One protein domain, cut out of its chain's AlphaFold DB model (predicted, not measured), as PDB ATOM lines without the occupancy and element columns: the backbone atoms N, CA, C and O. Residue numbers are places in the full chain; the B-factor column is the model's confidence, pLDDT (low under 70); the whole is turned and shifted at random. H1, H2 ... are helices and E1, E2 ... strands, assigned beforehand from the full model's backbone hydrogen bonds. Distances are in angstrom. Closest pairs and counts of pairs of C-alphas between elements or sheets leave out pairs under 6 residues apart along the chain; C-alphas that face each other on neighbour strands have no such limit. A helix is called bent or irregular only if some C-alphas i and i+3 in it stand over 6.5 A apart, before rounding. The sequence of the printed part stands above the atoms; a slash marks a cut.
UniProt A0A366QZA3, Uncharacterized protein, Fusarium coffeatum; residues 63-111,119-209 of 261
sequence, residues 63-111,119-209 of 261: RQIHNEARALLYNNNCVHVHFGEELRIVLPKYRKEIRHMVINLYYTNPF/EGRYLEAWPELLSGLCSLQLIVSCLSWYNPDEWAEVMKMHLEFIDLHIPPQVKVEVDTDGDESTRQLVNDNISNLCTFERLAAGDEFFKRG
ATOM      1  N   ARG A  63       3.468  44.201 -48.303       69.81
ATOM      2  CA  ARG A  63       4.764  44.096 -47.613       69.81
ATOM      3  C   ARG A  63       5.412  45.463 -47.406       69.81
ATOM      4  O   ARG A  63       5.967  45.712 -46.345       69.81
ATOM      5  N   GLN A  64       5.333  46.341 -48.401       70.50
ATOM      6  CA  GLN A  64       5.864  47.697 -48.316       70.50
ATOM      7  C   GLN A  64       5.107  48.523 -47.271       70.50
ATOM      8  O   GLN A  64       5.740  49.063 -46.373       70.50
ATOM      9  N   ILE A  65       3.769  48.532 -47.316       70.31
ATOM     10  CA  ILE A  65       2.924  49.184 -46.306       70.31
ATOM     11  C   ILE A  65       3.193  48.584 -44.932       70.31
ATOM     12  O   ILE A  65       3.319  49.327 -43.974       70.31
ATOM     13  N   HIS A  66       3.309  47.260 -44.816       68.88
ATOM     14  CA  HIS A  66       3.635  46.617 -43.550       68.88
ATOM     15  C   HIS A  66       4.987  47.095 -43.026       68.88
ATOM     16  O   HIS A  66       5.058  47.466 -41.869       68.88
ATOM     17  N   ASN A  67       6.031  47.149 -43.854       58.97
ATOM     18  CA  ASN A  67       7.359  47.598 -43.435       58.97
ATOM     19  C   ASN A  67       7.393  49.094 -43.072       58.97
ATOM     20  O   ASN A  67       7.989  49.460 -42.063       58.97
ATOM     21  N   GLU A  68       6.729  49.951 -43.852       56.69
ATOM     22  CA  GLU A  68       6.646  51.399 -43.601       56.69
ATOM     23  C   GLU A  68       5.773  51.706 -42.375       56.69
ATOM     24  O   GLU A  68       6.151  52.484 -41.499       56.69
ATOM     25  N   ALA A  69       4.628  51.032 -42.258       61.47
ATOM     26  CA  ALA A  69       3.770  51.121 -41.089       61.47
ATOM     27  C   ALA A  69       4.402  50.439 -39.877       61.47
ATOM     28  O   ALA A  69       4.063  50.821 -38.769       61.47
ATOM     29  N   ARG A  70       5.326  49.479 -40.031       58.25
ATOM     30  CA  ARG A  70       6.009  48.832 -38.899       58.25
ATOM     31  C   ARG A  70       6.804  49.869 -38.107       58.25
ATOM     32  O   ARG A  70       6.699  49.906 -36.889       58.25
ATOM     33  N   ALA A  71       7.508  50.769 -38.786       52.84
ATOM     34  CA  ALA A  71       8.197  51.867 -38.114       52.84
ATOM     35  C   ALA A  71       7.219  52.781 -37.349       52.84
ATOM     36  O   ALA A  71       7.508  53.173 -36.231       52.84
ATOM     37  N   LEU A  72       6.027  53.066 -37.889       53.69
ATOM     38  CA  LEU A  72       5.023  53.922 -37.231       53.69
ATOM     39  C   LEU A  72       4.224  53.215 -36.119       53.69
ATOM     40  O   LEU A  72       3.923  53.816 -35.094       53.69
ATOM     41  N   LEU A  73       3.873  51.944 -36.316       54.34
ATOM     42  CA  LEU A  73       3.070  51.112 -35.411       54.34
ATOM     43  C   LEU A  73       3.906  50.525 -34.275       54.34
ATOM     44  O   LEU A  73       3.379  50.249 -33.198       54.34
ATOM     45  N   TYR A  74       5.199  50.318 -34.518       55.22
ATOM     46  CA  TYR A  74       6.115  49.740 -33.548       55.22
ATOM     47  C   TYR A  74       7.246  50.689 -33.145       55.22
ATOM     48  O   TYR A  74       8.137  50.240 -32.441       55.22
ATOM     49  N   ASN A  75       7.196  51.990 -33.468       52.78
ATOM     50  CA  ASN A  75       8.199  52.956 -32.981       52.78
ATOM     51  C   ASN A  75       8.288  52.995 -31.446       52.78
ATOM     52  O   ASN A  75       9.358  53.208 -30.895       52.78
ATOM     53  N   ASN A  76       7.168  52.741 -30.759       51.03
ATOM     54  CA  ASN A  76       7.109  52.594 -29.298       51.03
ATOM     55  C   ASN A  76       7.146  51.125 -28.835       51.03
ATOM     56  O   ASN A  76       7.137  50.859 -27.639       51.03
ATOM     57  N   ASN A  77       7.156  50.173 -29.772       56.69
ATOM     58  CA  ASN A  77       7.116  48.731 -29.514       56.69
ATOM     59  C   ASN A  77       8.342  48.019 -30.092       56.69
ATOM     60  O   ASN A  77       8.244  46.830 -30.371       56.69
ATOM     61  N   CYS A  78       9.428  48.747 -30.349       59.62
ATOM     62  CA  CYS A  78      10.707  48.229 -30.799       59.62
ATOM     63  C   CYS A  78      11.741  48.749 -29.812       59.62
ATOM     64  O   CYS A  78      11.939  49.955 -29.685       59.62
ATOM     65  N   VAL A  79      12.346  47.835 -29.069       66.44
ATOM     66  CA  VAL A  79      13.421  48.156 -28.137       66.44
ATOM     67  C   VAL A  79      14.695  47.650 -28.771       66.44
ATOM     68  O   VAL A  79      14.742  46.482 -29.154       66.44
ATOM     69  N   HIS A  80      15.673  48.541 -28.890       64.75
ATOM     70  CA  HIS A  80      17.042  48.197 -29.231       64.75
ATOM     71  C   HIS A  80      17.777  47.958 -27.921       64.75
ATOM     72  O   HIS A  80      17.936  48.880 -27.123       64.75
ATOM     73  N   VAL A  81      18.135  46.704 -27.666       65.31
ATOM     74  CA  VAL A  81      18.904  46.335 -26.475       65.31
ATOM     75  C   VAL A  81      20.320  46.012 -26.908       65.31
ATOM     76  O   VAL A  81      20.526  45.129 -27.741       65.31
ATOM     77  N   HIS A  82      21.275  46.718 -26.319       67.38
ATOM     78  CA  HIS A  82      22.692  46.409 -26.401       67.38
ATOM     79  C   HIS A  82      23.048  45.643 -25.125       67.38
ATOM     80  O   HIS A  82      22.811  46.129 -24.020       67.38
ATOM     81  N   PHE A  83      23.529  44.406 -25.256       60.53
ATOM     82  CA  PHE A  83      23.924  43.637 -24.075       60.53
ATOM     83  C   PHE A  83      25.126  44.303 -23.402       60.53
ATOM     84  O   PHE A  83      26.144  44.543 -24.042       60.53
ATOM     85  N   GLY A  84      24.971  44.623 -22.119       55.25
ATOM     86  CA  GLY A  84      25.930  45.409 -21.344       55.25
ATOM     87  C   GLY A  84      25.531  46.872 -21.150       55.25
ATOM     88  O   GLY A  84      26.082  47.532 -20.275       55.25
ATOM     89  N   GLU A  85      24.529  47.361 -21.886       57.88
ATOM     90  CA  GLU A  85      23.896  48.647 -21.607       57.88
ATOM     91  C   GLU A  85      22.616  48.472 -20.791       57.88
ATOM     92  O   GLU A  85      21.892  47.473 -20.869       57.88
ATOM     93  N   GLU A  86      22.325  49.486 -19.990       55.94
ATOM     94  CA  GLU A  86      21.155  49.508 -19.142       55.94
ATOM     95  C   GLU A  86      19.858  49.481 -19.954       55.94
ATOM     96  O   GLU A  86      19.488  50.441 -20.630       55.94
ATOM     97  N   LEU A  87      19.062  48.426 -19.751       57.25
ATOM     98  CA  LEU A  87      17.671  48.282 -20.216       57.25
ATOM     99  C   LEU A  87      16.704  49.314 -19.578       57.25
ATOM    100  O   LEU A  87      15.481  49.139 -19.600       57.25
ATOM    101  N   ARG A  88      17.242  50.403 -19.004       54.44
ATOM    102  CA  ARG A  88      16.541  51.501 -18.322       54.44
ATOM    103  C   ARG A  88      15.487  52.172 -19.200       54.44
ATOM    104  O   ARG A  88      14.539  52.742 -18.672       54.44
ATOM    105  N   ILE A  89      15.612  52.066 -20.522       54.25
ATOM    106  CA  ILE A  89      14.743  52.762 -21.480       54.25
ATOM    107  C   ILE A  89      13.323  52.159 -21.520       54.25
ATOM    108  O   ILE A  89      12.368  52.847 -21.888       54.25
ATOM    109  N   VAL A  90      13.117  50.910 -21.070       60.97
ATOM    110  CA  VAL A  90      11.771  50.310 -21.067       60.97
ATOM    111  C   VAL A  90      11.063  50.529 -19.735       60.97
ATOM    112  O   VAL A  90      11.171  49.726 -18.799       60.97
ATOM    113  N   LEU A  91      10.261  51.596 -19.677       61.31
ATOM    114  CA  LEU A  91       9.393  51.867 -18.532       61.31
ATOM    115  C   LEU A  91       8.526  50.631 -18.213       61.31
ATOM    116  O   LEU A  91       7.891  50.085 -19.124       61.31
ATOM    117  N   PRO A  92       8.424  50.212 -16.934       70.38
ATOM    118  CA  PRO A  92       7.681  49.014 -16.531       70.38
ATOM    119  C   PRO A  92       6.256  48.935 -17.096       70.38
ATOM    120  O   PRO A  92       5.792  47.856 -17.460       70.38
ATOM    121  N   LYS A  93       5.584  50.089 -17.239       75.25
ATOM    122  CA  LYS A  93       4.219  50.186 -17.781       75.25
ATOM    123  C   LYS A  93       4.075  49.687 -19.223       75.25
ATOM    124  O   LYS A  93       3.007  49.194 -19.562       75.25
ATOM    125  N   TYR A  94       5.131  49.744 -20.038       70.00
ATOM    126  CA  TYR A  94       5.073  49.383 -21.463       70.00
ATOM    127  C   TYR A  94       5.619  47.985 -21.778       70.00
ATOM    128  O   TYR A  94       5.446  47.502 -22.894       70.00
ATOM    129  N   ARG A  95       6.222  47.280 -20.808       75.06
ATOM    130  CA  ARG A  95       6.871  45.972 -21.049       75.06
ATOM    131  C   ARG A  95       5.938  44.942 -21.687       75.06
ATOM    132  O   ARG A  95       6.329  44.233 -22.603       75.06
ATOM    133  N   LYS A  96       4.676  44.907 -21.247       73.12
ATOM    134  CA  LYS A  96       3.652  43.968 -21.741       73.12
ATOM    135  C   LYS A  96       3.071  44.347 -23.103       73.12
ATOM    136  O   LYS A  96       2.347  43.545 -23.699       73.12
ATOM    137  N   GLU A  97       3.331  45.559 -23.580       78.06
ATOM    138  CA  GLU A  97       2.836  46.067 -24.863       78.06
ATOM    139  C   GLU A  97       3.826  45.807 -25.999       78.06
ATOM    140  O   GLU A  97       3.430  45.808 -27.163       78.06
ATOM    141  N   ILE A  98       5.080  45.481 -25.670       81.12
ATOM    142  CA  ILE A  98       6.105  45.153 -26.654       81.12
ATOM    143  C   ILE A  98       5.710  43.876 -27.400       81.12
ATOM    144  O   ILE A  98       5.399  42.835 -26.817       81.12
ATOM    145  N   ARG A  99       5.683  43.988 -28.729       84.81
ATOM    146  CA  ARG A  99       5.357  42.898 -29.666       84.81
ATOM    147  C   ARG A  99       6.533  42.540 -30.565       84.81
ATOM    148  O   ARG A  99       6.570  41.426 -31.085       84.81
ATOM    149  N   HIS A 100       7.472  43.465 -30.746       85.38
ATOM    150  CA  HIS A 100       8.664  43.298 -31.563       85.38
ATOM    151  C   HIS A 100       9.887  43.782 -30.777       85.38
ATOM    152  O   HIS A 100       9.807  44.733 -30.012       85.38
ATOM    153  N   MET A 101      11.023  43.122 -30.918       86.38
ATOM    154  CA  MET A 101      12.250  43.532 -30.249       86.38
ATOM    155  C   MET A 101      13.440  43.251 -31.143       86.38
ATOM    156  O   MET A 101      13.463  42.234 -31.838       86.38
ATOM    157  N   VAL A 102      14.411  44.159 -31.115       87.88
ATOM    158  CA  VAL A 102      15.685  44.010 -31.809       87.88
ATOM    159  C   VAL A 102      16.781  44.019 -30.755       87.88
ATOM    160  O   VAL A 102      16.918  44.964 -29.987       87.88
ATOM    161  N   ILE A 103      17.564  42.957 -30.701       87.50
ATOM    162  CA  ILE A 103      18.645  42.822 -29.735       87.50
ATOM    163  C   ILE A 103      19.953  42.740 -30.502       87.50
ATOM    164  O   ILE A 103      20.135  41.854 -31.339       87.50
ATOM    165  N   ASN A 104      20.862  43.649 -30.171       87.56
ATOM    166  CA  ASN A 104      22.223  43.656 -30.669       87.56
ATOM    167  C   ASN A 104      23.108  42.919 -29.659       87.56
ATOM    168  O   ASN A 104      23.372  43.398 -28.555       87.56
ATOM    169  N   LEU A 105      23.547  41.730 -30.055       87.25
ATOM    170  CA  LEU A 105      24.463  40.868 -29.328       87.25
ATOM    171  C   LEU A 105      25.872  41.054 -29.889       87.25
ATOM    172  O   LEU A 105      26.273  40.419 -30.863       87.25
ATOM    173  N   TYR A 106      26.631  41.933 -29.252       81.81
ATOM    174  CA  TYR A 106      28.059  42.091 -29.487       81.81
ATOM    175  C   TYR A 106      28.746  42.303 -28.146       81.81
ATOM    176  O   TYR A 106      28.144  42.786 -27.192       81.81
ATOM    177  N   TYR A 107      30.003  41.898 -28.067       71.19
ATOM    178  CA  TYR A 107      30.778  41.985 -26.842       71.19
ATOM    179  C   TYR A 107      31.693  43.203 -26.923       71.19
ATOM    180  O   TYR A 107      32.569  43.230 -27.782       71.19
ATOM    181  N   THR A 108      31.461  44.227 -26.096       60.78
ATOM    182  CA  THR A 108      32.201  45.501 -26.188       60.78
ATOM    183  C   THR A 108      33.387  45.622 -25.251       60.78
ATOM    184  O   THR A 108      34.312  46.364 -25.580       60.78
ATOM    185  N   ASN A 109      33.409  44.941 -24.098       58.53
ATOM    186  CA  ASN A 109      34.575  44.971 -23.215       58.53
ATOM    187  C   ASN A 109      34.507  43.939 -22.063       58.53
ATOM    188  O   ASN A 109      33.622  44.057 -21.217       58.53
ATOM    189  N   PRO A 110      35.469  43.006 -21.931       54.91
ATOM    190  CA  PRO A 110      35.597  42.153 -20.747       54.91
ATOM    191  C   PRO A 110      35.997  42.932 -19.491       54.91
ATOM    192  O   PRO A 110      35.711  42.493 -18.384       54.91
ATOM    193  N   PHE A 111      36.636  44.095 -19.645       51.31
ATOM    194  CA  PHE A 111      37.140  44.897 -18.527       51.31
ATOM    195  C   PHE A 111      36.095  45.839 -17.915       51.31
ATOM    196  O   PHE A 111      36.353  46.398 -16.855       51.31
ATOM    197  N   GLU A 119      24.275  42.045 -13.333       51.19
ATOM    198  CA  GLU A 119      23.607  40.938 -14.033       51.19
ATOM    199  C   GLU A 119      22.243  40.601 -13.412       51.19
ATOM    200  O   GLU A 119      21.291  40.332 -14.130       51.19
ATOM    201  N   GLY A 120      22.077  40.714 -12.092       53.12
ATOM    202  CA  GLY A 120      20.830  40.322 -11.428       53.12
ATOM    203  C   GLY A 120      19.612  41.206 -11.727       53.12
ATOM    204  O   GLY A 120      18.496  40.693 -11.803       53.12
ATOM    205  N   ARG A 121      19.780  42.525 -11.900       56.47
ATOM    206  CA  ARG A 121      18.625  43.448 -11.946       56.47
ATOM    207  C   ARG A 121      17.943  43.490 -13.302       56.47
ATOM    208  O   ARG A 121      16.730  43.690 -13.369       56.47
ATOM    209  N   TYR A 122      18.698  43.306 -14.381       61.09
ATOM    210  CA  TYR A 122      18.119  43.342 -15.719       61.09
ATOM    211  C   TYR A 122      17.314  42.076 -15.994       61.09
ATOM    212  O   TYR A 122      16.219  42.183 -16.542       61.09
ATOM    213  N   LEU A 123      17.798  40.912 -15.532       63.47
ATOM    214  CA  LEU A 123      17.175  39.593 -15.734       63.47
ATOM    215  C   LEU A 123      15.737  39.525 -15.197       63.47
ATOM    216  O   LEU A 123      14.902  38.847 -15.791       63.47
ATOM    217  N   GLU A 124      15.405  40.279 -14.144       71.12
ATOM    218  CA  GLU A 124      14.049  40.306 -13.572       71.12
ATOM    219  C   GLU A 124      12.991  40.886 -14.529       71.12
ATOM    220  O   GLU A 124      11.822  40.504 -14.466       71.12
ATOM    221  N   ALA A 125      13.375  41.788 -15.442       74.75
ATOM    222  CA  ALA A 125      12.445  42.421 -16.380       74.75
ATOM    223  C   ALA A 125      12.165  41.572 -17.632       74.75
ATOM    224  O   ALA A 125      11.130  41.759 -18.278       74.75
ATOM    225  N   TRP A 126      13.064  40.645 -17.979       78.81
ATOM    226  CA  TRP A 126      12.996  39.864 -19.218       78.81
ATOM    227  C   TRP A 126      11.744  39.001 -19.352       78.81
ATOM    228  O   TRP A 126      11.127  39.060 -20.414       78.81
ATOM    229  N   PRO A 127      11.292  38.256 -18.322       81.56
ATOM    230  CA  PRO A 127      10.060  37.484 -18.437       81.56
ATOM    231  C   PRO A 127       8.858  38.361 -18.807       81.56
ATOM    232  O   PRO A 127       8.055  37.989 -19.658       81.56
ATOM    233  N   GLU A 128       8.741  39.553 -18.212       81.38
ATOM    234  CA  GLU A 128       7.651  40.486 -18.521       81.38
ATOM    235  C   GLU A 128       7.772  41.048 -19.937       81.38
ATOM    236  O   GLU A 128       6.777  41.099 -20.662       81.38
ATOM    237  N   LEU A 129       8.990  41.433 -20.321       79.06
ATOM    238  CA  LEU A 129       9.323  42.005 -21.622       79.06
ATOM    239  C   LEU A 129       9.062  41.016 -22.769       79.06
ATOM    240  O   LEU A 129       8.521  41.382 -23.810       79.06
ATOM    241  N   LEU A 130       9.413  39.746 -22.557       81.81
ATOM    242  CA  LEU A 130       9.275  38.681 -23.545       81.81
ATOM    243  C   LEU A 130       7.875  38.052 -23.552       81.81
ATOM    244  O   LEU A 130       7.464  37.511 -24.576       81.81
ATOM    245  N   SER A 131       7.101  38.164 -22.463       82.12
ATOM    246  CA  SER A 131       5.764  37.549 -22.356       82.12
ATOM    247  C   SER A 131       4.777  37.996 -23.439       82.12
ATOM    248  O   SER A 131       3.901  37.230 -23.841       82.12
ATOM    249  N   GLY A 132       4.910  39.239 -23.904       82.12
ATOM    250  CA  GLY A 132       4.066  39.825 -24.939       82.12
ATOM    251  C   GLY A 132       4.630  39.697 -26.352       82.12
ATOM    252  O   GLY A 132       3.980  40.141 -27.299       82.12
ATOM    253  N   LEU A 133       5.830  39.142 -26.509       87.94
ATOM    254  CA  LEU A 133       6.569  39.219 -27.757       87.94
ATOM    255  C   LEU A 133       5.920  38.350 -28.842       87.94
ATOM    256  O   LEU A 133       5.394  37.271 -28.580       87.94
ATOM    257  N   CYS A 134       5.935  38.837 -30.079       88.94
ATOM    258  CA  CYS A 134       5.503  38.089 -31.264       88.94
ATOM    259  C   CYS A 134       6.686  37.801 -32.195       88.94
ATOM    260  O   CYS A 134       6.720  36.768 -32.863       88.94
ATOM    261  N   SER A 135       7.656  38.714 -32.238       90.31
ATOM    262  CA  SER A 135       8.856  38.607 -33.061       90.31
ATOM    263  C   SER A 135      10.063  39.111 -32.286       90.31
ATOM    264  O   SER A 135       9.993  40.153 -31.635       90.31
ATOM    265  N   LEU A 136      11.160  38.371 -32.390       92.00
ATOM    266  CA  LEU A 136      12.468  38.749 -31.890       92.00
ATOM    267  C   LEU A 136      13.452  38.780 -33.055       92.00
ATOM    268  O   LEU A 136      13.551  37.810 -33.802       92.00
ATOM    269  N   GLN A 137      14.181  39.879 -33.186       93.19
ATOM    270  CA  GLN A 137      15.302  40.024 -34.100       93.19
ATOM    271  C   GLN A 137      16.597  40.035 -33.295       93.19
ATOM    272  O   GLN A 137      16.754  40.856 -32.395       93.19
ATOM    273  N   LEU A 138      17.511  39.128 -33.618       93.69
ATOM    274  CA  LEU A 138      18.836  39.040 -33.015       93.69
ATOM    275  C   LEU A 138      19.877  39.439 -34.053       93.69
ATOM    276  O   LEU A 138      19.910  38.874 -35.143       93.69
ATOM    277  N   ILE A 139      20.727  40.398 -33.715       93.31
ATOM    278  CA  ILE A 139      21.884  40.793 -34.518       93.31
ATOM    279  C   ILE A 139      23.114  40.377 -33.732       93.31
ATOM    280  O   ILE A 139      23.389  40.954 -32.686       93.31
ATOM    281  N   VAL A 140      23.817  39.348 -34.200       93.06
ATOM    282  CA  VAL A 140      24.922  38.722 -33.461       93.06
ATOM    283  C   VAL A 140      26.235  38.960 -34.185       93.06
ATOM    284  O   VAL A 140      26.357  38.642 -35.368       93.06
ATOM    285  N   SER A 141      27.222  39.511 -33.484       90.31
ATOM    286  CA  SER A 141      28.531  39.820 -34.059       90.31
ATOM    287  C   SER A 141      29.674  39.325 -33.189       90.31
ATOM    288  O   SER A 141      29.709  39.574 -31.978       90.31
ATOM    289  N   CYS A 142      30.646  38.692 -33.844       85.44
ATOM    290  CA  CYS A 142      31.959  38.442 -33.278       85.44
ATOM    291  C   CYS A 142      32.906  39.554 -33.741       85.44
ATOM    292  O   CYS A 142      33.267  39.661 -34.915       85.44
ATOM    293  N   LEU A 143      33.304  40.431 -32.819       77.25
ATOM    294  CA  LEU A 143      34.270  41.472 -33.144       77.25
ATOM    295  C   LEU A 143      35.664  40.840 -33.310       77.25
ATOM    296  O   LEU A 143      36.168  40.157 -32.425       77.25
ATOM    297  N   SER A 144      36.298  41.094 -34.459       70.56
ATOM    298  CA  SER A 144      37.530  40.417 -34.917       70.56
ATOM    299  C   SER A 144      38.763  40.506 -34.003       70.56
ATOM    300  O   SER A 144      39.735  39.785 -34.221       70.56
ATOM    301  N   TRP A 145      38.754  41.385 -33.004       75.62
ATOM    302  CA  TRP A 145      39.870  41.616 -32.086       75.62
ATOM    303  C   TRP A 145      39.776  40.806 -30.783       75.62
ATOM    304  O   TRP A 145      40.649  40.938 -29.924       75.62
ATOM    305  N   TYR A 146      38.760  39.949 -30.638       73.81
ATOM    306  CA  TYR A 146      38.568  39.111 -29.454       73.81
ATOM    307  C   TYR A 146      39.128  37.700 -29.582       73.81
ATOM    308  O   TYR A 146      39.258  37.153 -30.678       73.81
ATOM    309  N   ASN A 147      39.396  37.095 -28.421       84.25
ATOM    310  CA  ASN A 147      39.565  35.656 -28.303       84.25
ATOM    311  C   ASN A 147      38.223  34.972 -28.650       84.25
ATOM    312  O   ASN A 147      37.254  35.154 -27.906       84.25
ATOM    313  N   PRO A 148      38.144  34.200 -29.751       85.31
ATOM    314  CA  PRO A 148      36.893  33.589 -30.195       85.31
ATOM    315  C   PRO A 148      36.281  32.637 -29.164       85.31
ATOM    316  O   PRO A 148      35.059  32.546 -29.082       85.31
ATOM    317  N   ASP A 149      37.110  31.958 -28.364       88.25
ATOM    318  CA  ASP A 149      36.643  30.985 -27.373       88.25
ATOM    319  C   ASP A 149      35.950  31.685 -26.193       88.25
ATOM    320  O   ASP A 149      34.840  31.316 -25.816       88.25
ATOM    321  N   GLU A 150      36.559  32.748 -25.657       85.25
ATOM    322  CA  GLU A 150      35.973  33.555 -24.572       85.25
ATOM    323  C   GLU A 150      34.682  34.245 -25.028       85.25
ATOM    324  O   GLU A 150      33.672  34.223 -24.321       85.25
ATOM    325  N   TRP A 151      34.689  34.813 -26.240       87.62
ATOM    326  CA  TRP A 151      33.490  35.398 -26.836       87.62
ATOM    327  C   TRP A 151      32.370  34.360 -26.974       87.62
ATOM    328  O   TRP A 151      31.224  34.643 -26.618       87.62
ATOM    329  N   ALA A 152      32.689  33.151 -27.447       89.81
ATOM    330  CA  ALA A 152      31.706  32.091 -27.631       89.81
ATOM    331  C   ALA A 152      31.102  31.628 -26.299       89.81
ATOM    332  O   ALA A 152      29.896  31.383 -26.243       89.81
ATOM    333  N   GLU A 153      31.894  31.539 -25.224       88.12
ATOM    334  CA  GLU A 153      31.400  31.195 -23.883       88.12
ATOM    335  C   GLU A 153      30.424  32.246 -23.336       88.12
ATOM    336  O   GLU A 153      29.333  31.894 -22.874       88.12
ATOM    337  N   VAL A 154      30.772  33.532 -23.441       84.31
ATOM    338  CA  VAL A 154      29.889  34.627 -23.003       84.31
ATOM    339  C   VAL A 154      28.619  34.667 -23.847       84.31
ATOM    340  O   VAL A 154      27.507  34.753 -23.322       84.31
ATOM    341  N   MET A 155      28.762  34.566 -25.167       87.88
ATOM    342  CA  MET A 155      27.622  34.635 -26.071       87.88
ATOM    343  C   MET A 155      26.682  33.444 -25.877       87.88
ATOM    344  O   MET A 155      25.464  33.616 -25.850       87.88
ATOM    345  N   LYS A 156      27.235  32.250 -25.644       91.06
ATOM    346  CA  LYS A 156      26.463  31.062 -25.277       91.06
ATOM    347  C   LYS A 156      25.569  31.316 -24.063       91.06
ATOM    348  O   LYS A 156      24.379  31.023 -24.133       91.06
ATOM    349  N   MET A 157      26.111  31.888 -22.990       86.31
ATOM    350  CA  MET A 157      25.340  32.197 -21.781       86.31
ATOM    351  C   MET A 157      24.144  33.117 -22.081       86.31
ATOM    352  O   MET A 157      23.034  32.867 -21.607       86.31
ATOM    353  N   HIS A 158      24.340  34.159 -22.894       85.19
ATOM    354  CA  HIS A 158      23.252  35.063 -23.279       85.19
ATOM    355  C   HIS A 158      22.206  34.384 -24.163       85.19
ATOM    356  O   HIS A 158      21.010  34.579 -23.946       85.19
ATOM    357  N   LEU A 159      22.633  33.566 -25.126       90.88
ATOM    358  CA  LEU A 159      21.730  32.825 -26.003       90.88
ATOM    359  C   LEU A 159      20.885  31.814 -25.219       90.88
ATOM    360  O   LEU A 159      19.672  31.788 -25.402       90.88
ATOM    361  N   GLU A 160      21.492  31.058 -24.298       90.25
ATOM    362  CA  GLU A 160      20.775  30.126 -23.416       90.25
ATOM    363  C   GLU A 160      19.768  30.862 -22.517       90.25
ATOM    364  O   GLU A 160      18.639  30.403 -22.326       90.25
ATOM    365  N   PHE A 161      20.142  32.032 -21.986       85.62
ATOM    366  CA  PHE A 161      19.229  32.855 -21.192       85.62
ATOM    367  C   PHE A 161      18.037  33.348 -22.020       85.62
ATOM    368  O   PHE A 161      16.893  33.288 -21.563       85.62
ATOM    369  N   ILE A 162      18.305  33.837 -23.229       87.94
ATOM    370  CA  ILE A 162      17.285  34.292 -24.169       87.94
ATOM    371  C   ILE A 162      16.348  33.126 -24.520       87.94
ATOM    372  O   ILE A 162      15.133  33.266 -24.389       87.94
ATOM    373  N   ASP A 163      16.892  31.961 -24.878       91.75
ATOM    374  CA  ASP A 163      16.113  30.769 -25.232       91.75
ATOM    375  C   ASP A 163      15.188  30.313 -24.097       91.75
ATOM    376  O   ASP A 163      14.017  30.013 -24.326       91.75
ATOM    377  N   LEU A 164      15.680  30.356 -22.853       89.50
ATOM    378  CA  LEU A 164      14.906  29.988 -21.669       89.50
ATOM    379  C   LEU A 164      13.653  30.860 -21.467       89.50
ATOM    380  O   LEU A 164      12.666  30.390 -20.896       89.50
ATOM    381  N   HIS A 165      13.687  32.122 -21.902       87.06
ATOM    382  CA  HIS A 165      12.633  33.100 -21.614       87.06
ATOM    383  C   HIS A 165      11.776  33.476 -22.823       87.06
ATOM    384  O   HIS A 165      10.728  34.104 -22.644       87.06
ATOM    385  N   ILE A 166      12.178  33.106 -24.041       89.31
ATOM    386  CA  ILE A 166      11.365  33.337 -25.234       89.31
ATOM    387  C   ILE A 166      10.158  32.384 -25.233       89.31
ATOM    388  O   ILE A 166      10.325  31.164 -25.195       89.31
ATOM    389  N   PRO A 167       8.921  32.901 -25.356       88.62
ATOM    390  CA  PRO A 167       7.760  32.048 -25.563       88.62
ATOM    391  C   PRO A 167       7.868  31.219 -26.861       88.62
ATOM    392  O   PRO A 167       8.242  31.775 -27.895       88.62
ATOM    393  N   PRO A 168       7.445  29.939 -26.880       89.56
ATOM    394  CA  PRO A 168       7.602  29.045 -28.040       89.56
ATOM    395  C   PRO A 168       6.965  29.537 -29.350       89.56
ATOM    396  O   PRO A 168       7.317  29.088 -30.436       89.56
ATOM    397  N   GLN A 169       5.974  30.426 -29.260       89.75
ATOM    398  CA  GLN A 169       5.275  31.006 -30.408       89.75
ATOM    399  C   GLN A 169       6.006  32.189 -31.061       89.75
ATOM    400  O   GLN A 169       5.556  32.676 -32.099       89.75
ATOM    401  N   VAL A 170       7.074  32.701 -30.446       91.38
ATOM    402  CA  VAL A 170       7.806  33.860 -30.964       91.38
ATOM    403  C   VAL A 170       8.612  33.464 -32.188       91.38
ATOM    404  O   VAL A 170       9.386  32.507 -32.170       91.38
ATOM    405  N   LYS A 171       8.484  34.253 -33.256       92.88
ATOM    406  CA  LYS A 171       9.368  34.132 -34.414       92.88
ATOM    407  C   LYS A 171      10.730  34.745 -34.082       92.88
ATOM    408  O   LYS A 171      10.797  35.951 -33.844       92.88
ATOM    409  N   VAL A 172      11.790  33.940 -34.127       94.56
ATOM    410  CA  VAL A 172      13.176  34.402 -33.953       94.56
ATOM    411  C   VAL A 172      13.846  34.543 -35.320       94.56
ATOM    412  O   VAL A 172      14.013  33.568 -36.057       94.56
ATOM    413  N   GLU A 173      14.196  35.774 -35.670       95.62
ATOM    414  CA  GLU A 173      14.932  36.141 -36.878       95.62
ATOM    415  C   GLU A 173      16.358  36.524 -36.469       95.62
ATOM    416  O   GLU A 173      16.539  37.334 -35.563       95.62
ATOM    417  N   VAL A 174      17.369  35.945 -37.110       96.06
ATOM    418  CA  VAL A 174      18.774  36.139 -36.730       96.06
ATOM    419  C   VAL A 174      19.563  36.685 -37.911       96.06
ATOM    420  O   VAL A 174      19.540  36.104 -38.997       96.06
ATOM    421  N   ASP A 175      20.307  37.758 -37.678       96.12
ATOM    422  CA  ASP A 175      21.330  38.282 -38.574       96.12
ATOM    423  C   ASP A 175      22.700  38.138 -37.920       96.12
ATOM    424  O   ASP A 175      22.863  38.349 -36.718       96.12
ATOM    425  N   THR A 176      23.691  37.781 -38.721       94.88
ATOM    426  CA  THR A 176      25.070  37.591 -38.268       94.88
ATOM    427  C   THR A 176      25.997  38.406 -39.159       94.88
ATOM    428  O   THR A 176      25.619  38.818 -40.262       94.88
ATOM    429  N   ASP A 177      27.233  38.601 -38.720       89.12
ATOM    430  CA  ASP A 177      28.297  39.218 -39.526       89.12
ATOM    431  C   ASP A 177      28.685  38.398 -40.777       89.12
ATOM    432  O   ASP A 177      29.443  38.872 -41.623       89.12
ATOM    433  N   GLY A 178      28.103  37.209 -40.947       87.62
ATOM    434  CA  GLY A 178      28.372  36.291 -42.049       87.62
ATOM    435  C   GLY A 178      29.380  35.207 -41.688       87.62
ATOM    436  O   GLY A 178      29.689  34.381 -42.550       87.62
ATOM    437  N   ASP A 179      29.871  35.186 -40.448       89.19
ATOM    438  CA  ASP A 179      30.706  34.105 -39.951       89.19
ATOM    439  C   ASP A 179      29.877  32.851 -39.614       89.19
ATOM    440  O   ASP A 179      28.882  32.885 -38.882       89.19
ATOM    441  N   GLU A 180      30.312  31.708 -40.145       93.12
ATOM    442  CA  GLU A 180      29.615  30.431 -39.970       93.12
ATOM    443  C   GLU A 180      29.712  29.932 -38.524       93.12
ATOM    444  O   GLU A 180      28.787  29.279 -38.041       93.12
ATOM    445  N   SER A 181      30.792  30.263 -37.802       92.94
ATOM    446  CA  SER A 181      30.936  29.845 -36.403       92.94
ATOM    447  C   SER A 181      29.931  30.564 -35.498       92.94
ATOM    448  O   SER A 181      29.264  29.918 -34.689       92.94
ATOM    449  N   THR A 182      29.711  31.864 -35.728       93.25
ATOM    450  CA  THR A 182      28.648  32.648 -35.080       93.25
ATOM    451  C   THR A 182      27.265  32.078 -35.389       93.25
ATOM    452  O   THR A 182      26.446  31.882 -34.489       93.25
ATOM    453  N   ARG A 183      27.002  31.751 -36.660       95.00
ATOM    454  CA  ARG A 183      25.736  31.139 -37.083       95.00
ATOM    455  C   ARG A 183      25.479  29.810 -36.366       95.00
ATOM    456  O   ARG A 183      24.377  29.596 -35.856       95.00
ATOM    457  N   GLN A 184      26.485  28.939 -36.320       95.06
ATOM    458  CA  GLN A 184      26.406  27.638 -35.662       95.06
ATOM    459  C   GLN A 184      26.171  27.794 -34.156       95.06
ATOM    460  O   GLN A 184      25.291  27.134 -33.610       95.06
ATOM    461  N   LEU A 185      26.878  28.725 -33.507       95.00
ATOM    462  CA  LEU A 185      26.705  29.020 -32.086       95.00
ATOM    463  C   LEU A 185      25.264  29.426 -31.757       95.00
ATOM    464  O   LEU A 185      24.684  28.906 -30.806       95.00
ATOM    465  N   VAL A 186      24.659  30.317 -32.551       95.25
ATOM    466  CA  VAL A 186      23.257  30.716 -32.342       95.25
ATOM    467  C   VAL A 186      22.312  29.535 -32.549       95.25
ATOM    468  O   VAL A 186      21.425  29.305 -31.730       95.25
ATOM    469  N   ASN A 187      22.522  28.764 -33.616       94.69
ATOM    470  CA  ASN A 187      21.686  27.611 -33.938       94.69
ATOM    471  C   ASN A 187      21.732  26.519 -32.853       94.69
ATOM    472  O   ASN A 187      20.738  25.834 -32.638       94.69
ATOM    473  N   ASP A 188      22.870  26.354 -32.180       95.44
ATOM    474  CA  ASP A 188      23.051  25.328 -31.150       95.44
ATOM    475  C   ASP A 188      22.463  25.719 -29.785       95.44
ATOM    476  O   ASP A 188      22.198  24.836 -28.970       95.44
ATOM    477  N   ASN A 189      22.251  27.016 -29.532       95.50
ATOM    478  CA  ASN A 189      21.844  27.524 -28.214       95.50
ATOM    479  C   ASN A 189      20.451  28.169 -28.183       95.50
ATOM    480  O   ASN A 189      19.979  28.511 -27.102       95.50
ATOM    481  N   ILE A 190      19.773  28.306 -29.327       92.69
ATOM    482  CA  ILE A 190      18.357  28.689 -29.387       92.69
ATOM    483  C   ILE A 190      17.551  27.516 -29.948       92.69
ATOM    484  O   ILE A 190      17.697  27.135 -31.107       92.69
ATOM    485  N   SER A 191      16.686  26.942 -29.114       82.56
ATOM    486  CA  SER A 191      15.884  25.751 -29.410       82.56
ATOM    487  C   SER A 191      14.724  26.019 -30.374       82.56
ATOM    488  O   SER A 191      14.230  25.098 -31.036       82.56
ATOM    489  N   ASN A 192      14.294  27.278 -30.483       71.94
ATOM    490  CA  ASN A 192      13.284  27.702 -31.446       71.94
ATOM    491  C   ASN A 192      13.845  27.710 -32.877       71.94
ATOM    492  O   ASN A 192      15.029  27.961 -33.092       71.94
ATOM    493  N   LEU A 193      12.979  27.470 -33.873       76.75
ATOM    494  CA  LEU A 193      13.331  27.491 -35.301       76.75
ATOM    495  C   LEU A 193      13.789  28.896 -35.730       76.75
ATOM    496  O   LEU A 193      13.011  29.689 -36.269       76.75
ATOM    497  N   CYS A 194      15.063  29.196 -35.487       92.25
ATOM    498  CA  CYS A 194      15.706  30.430 -35.895       92.25
ATOM    499  C   CYS A 194      15.698  30.523 -37.416       92.25
ATOM    500  O   CYS A 194      16.132  29.612 -38.129       92.25
ATOM    501  N   THR A 195      15.217  31.649 -37.930       95.44
ATOM    502  CA  THR A 195      15.356  31.973 -39.347       95.44
ATOM    503  C   THR A 195      16.538  32.908 -39.501       95.44
ATOM    504  O   THR A 195      16.478  34.060 -39.086       95.44
ATOM    505  N   PHE A 196      17.613  32.416 -40.106       95.62
ATOM    506  CA  PHE A 196      18.757  33.255 -40.434       95.62
ATOM    507  C   PHE A 196      18.477  34.037 -41.711       95.62
ATOM    508  O   PHE A 196      18.346  33.447 -42.790       95.62
ATOM    509  N   GLU A 197      18.414  35.356 -41.601       94.56
ATOM    510  CA  GLU A 197      18.203  36.247 -42.732       94.56
ATOM    511  C   GLU A 197      18.899  37.590 -42.518       94.56
ATOM    512  O   GLU A 197      19.219  37.989 -41.405       94.56
ATOM    513  N   ARG A 198      19.142  38.298 -43.620       92.81
ATOM    514  CA  ARG A 198      19.695  39.650 -43.578       92.81
ATOM    515  C   ARG A 198      18.606  40.628 -43.132       92.81
ATOM    516  O   ARG A 198      17.623  40.818 -43.852       92.81
ATOM    517  N   LEU A 199      18.798  41.258 -41.980       90.06
ATOM    518  CA  LEU A 199      17.878  42.197 -41.349       90.06
ATOM    519  C   LEU A 199      18.258  43.645 -41.666       90.06
ATOM    520  O   LEU A 199      19.426  43.991 -41.818       90.06
ATOM    521  N   ALA A 200      17.255  44.524 -41.721       85.94
ATOM    522  CA  ALA A 200      17.482  45.955 -41.931       85.94
ATOM    523  C   ALA A 200      18.269  46.588 -40.770       85.94
ATOM    524  O   ALA A 200      19.201  47.343 -41.010       85.94
ATOM    525  N   ALA A 201      17.943  46.218 -39.527       84.25
ATOM    526  CA  ALA A 201      18.698  46.658 -38.356       84.25
ATOM    527  C   ALA A 201      20.130  46.084 -38.346       84.25
ATOM    528  O   ALA A 201      21.061  46.753 -37.911       84.25
ATOM    529  N   GLY A 202      20.334  44.885 -38.907       87.88
ATOM    530  CA  GLY A 202      21.672  44.337 -39.119       87.88
ATOM    531  C   GLY A 202      22.451  45.112 -40.182       87.88
ATOM    532  O   GLY A 202      23.649  45.304 -40.048       87.88
ATOM    533  N   ASP A 203      21.797  45.615 -41.232       88.00
ATOM    534  CA  ASP A 203      22.459  46.471 -42.224       88.00
ATOM    535  C   ASP A 203      22.945  47.802 -41.646       88.00
ATOM    536  O   ASP A 203      24.007  48.272 -42.051       88.00
ATOM    537  N   GLU A 204      22.211  48.377 -40.697       82.44
ATOM    538  CA  GLU A 204      22.661  49.534 -39.922       82.44
ATOM    539  C   GLU A 204      23.841  49.159 -39.013       82.44
ATOM    540  O   GLU A 204      24.912  49.750 -39.125       82.44
ATOM    541  N   PHE A 205      23.686  48.107 -38.202       83.88
ATOM    542  CA  PHE A 205      24.704  47.654 -37.248       83.88
ATOM    543  C   PHE A 205      26.029  47.252 -37.920       83.88
ATOM    544  O   PHE A 205      27.103  47.717 -37.546       83.88
ATOM    545  N   PHE A 206      25.963  46.420 -38.962       86.75
ATOM    546  CA  PHE A 206      27.123  45.950 -39.724       86.75
ATOM    547  C   PHE A 206      27.581  46.936 -40.803       86.75
ATOM    548  O   PHE A 206      28.487  46.609 -41.575       86.75
ATOM    549  N   LYS A 207      26.935  48.106 -40.921       84.56
ATOM    550  CA  LYS A 207      27.235  49.118 -41.946       84.56
ATOM    551  C   LYS A 207      27.238  48.518 -43.360       84.56
ATOM    552  O   LYS A 207      28.167  48.711 -44.144       84.56
ATOM    553  N   ARG A 208      26.204  47.746 -43.711       82.94
ATOM    554  CA  ARG A 208      26.051  47.087 -45.023       82.94
ATOM    555  C   ARG A 208      25.102  47.874 -45.934       82.94
ATOM    556  O   ARG A 208      24.143  48.508 -45.508       82.94
ATOM    557  N   GLY A 209      25.324  47.793 -47.248       78.56
ATOM    558  CA  GLY A 209      24.407  48.360 -48.247       78.56
ATOM    559  C   GLY A 209      24.410  49.893 -48.298       78.56
ATOM    560  O   GLY A 209      25.466  50.505 -48.422       78.56
TER     561      GLY A 209
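AT A GLANCE: This is residues 63 to 111 and 119 to 209 of the 261 residues of an uncharacterized protein of Fusarium coffeatum (UniProt A0A366QZA3). A twisted sheet of four parallel strands makes the core, with the small helix H7 over one face and the long helix H5, with H4, toward the other side. H6 packs by the E4 edge, H2 and H3 lie out past H4, and residues 63 to 69 of H1 stick out alone. The printed part has 140 residues with seven named helices and four named strands, in the order H1 E1 H2 E2 H3 H4 E3 H5 E4 H6 H7. The sheet runs E1 E2 E3 E4, the class is mixed, and the whole is compact: radius of gyration of the C-alphas 14.8 A, spans 40 by 37 by 27 A.

IN THESE COORDINATES: Look first for the strands: E1 is residues 78 to 82, E2 100 to 105, E3 135 to 140 and E4 171 to 176, the last 16.5 A long. Find C-alpha 148 at (36.893, 33.589, -30.195); from there H5 runs 25.7 A to residue 165. H1, residues 63 to 74, begins at C-alpha 63 at (4.764, 44.096, -47.613) and is 15.2 A long; H6, residues 180 to 189, is 14.4 A long. The shorter helices are H2, 92 to 97, H3, 119 to 123, H4, 126 to 131, and H7, 200 to 205, which ends at C-alpha 205 at (24.704, 47.654, -37.248). H2 is irregular: C-alphas 93 and 96 are 7.4 A apart.

HOW THE PARTS SIT: Across E1 and E2, N 104 and O 81 are 2.9 A apart; across E2 and E3, N 105 and O 139, 2.7 A; across E3 and E4, N 138 and O 173, 2.8 A. E1, H2, E2 and E3, H5, E4 are strand-helix-strand units, parallel neighbours with a helix between, both with right-handed crossovers. H7 is on the sheet at a height of 8.5 A, only just over E3 alone, as 2 of its 6 C-alphas fall on E2. H5 only grazes the sheet and touches H6, closest C-alphas Glu 160 and Asn 189, 5.6 A. H4, H6 and H1 only graze it too. H2 touches H4, closest C-alphas Arg 95 and Leu 129, 4.7 A. H3 and H4 meet only through their link. Every O i to N i+4 pair is within hydrogen-bond range in H4, H5, H6 and H7; H1 has 6 of 8, H2 0 of 2 with 2 of 3 O i to N i+3 pairs, H3 0 of 1 with 0 of 2.

THE WHOLE: The C-alphas of Ile 65 and Phe 111, the farthest apart, are 44.3 A apart. Residues 112 to 118 are not printed; C-alphas 111 and 119 are 14.8 A apart across the cut. Of the links printed whole, none is long. Mean pLDDT of the printed part is 79.1, with residues 66 to 91 among those under 70.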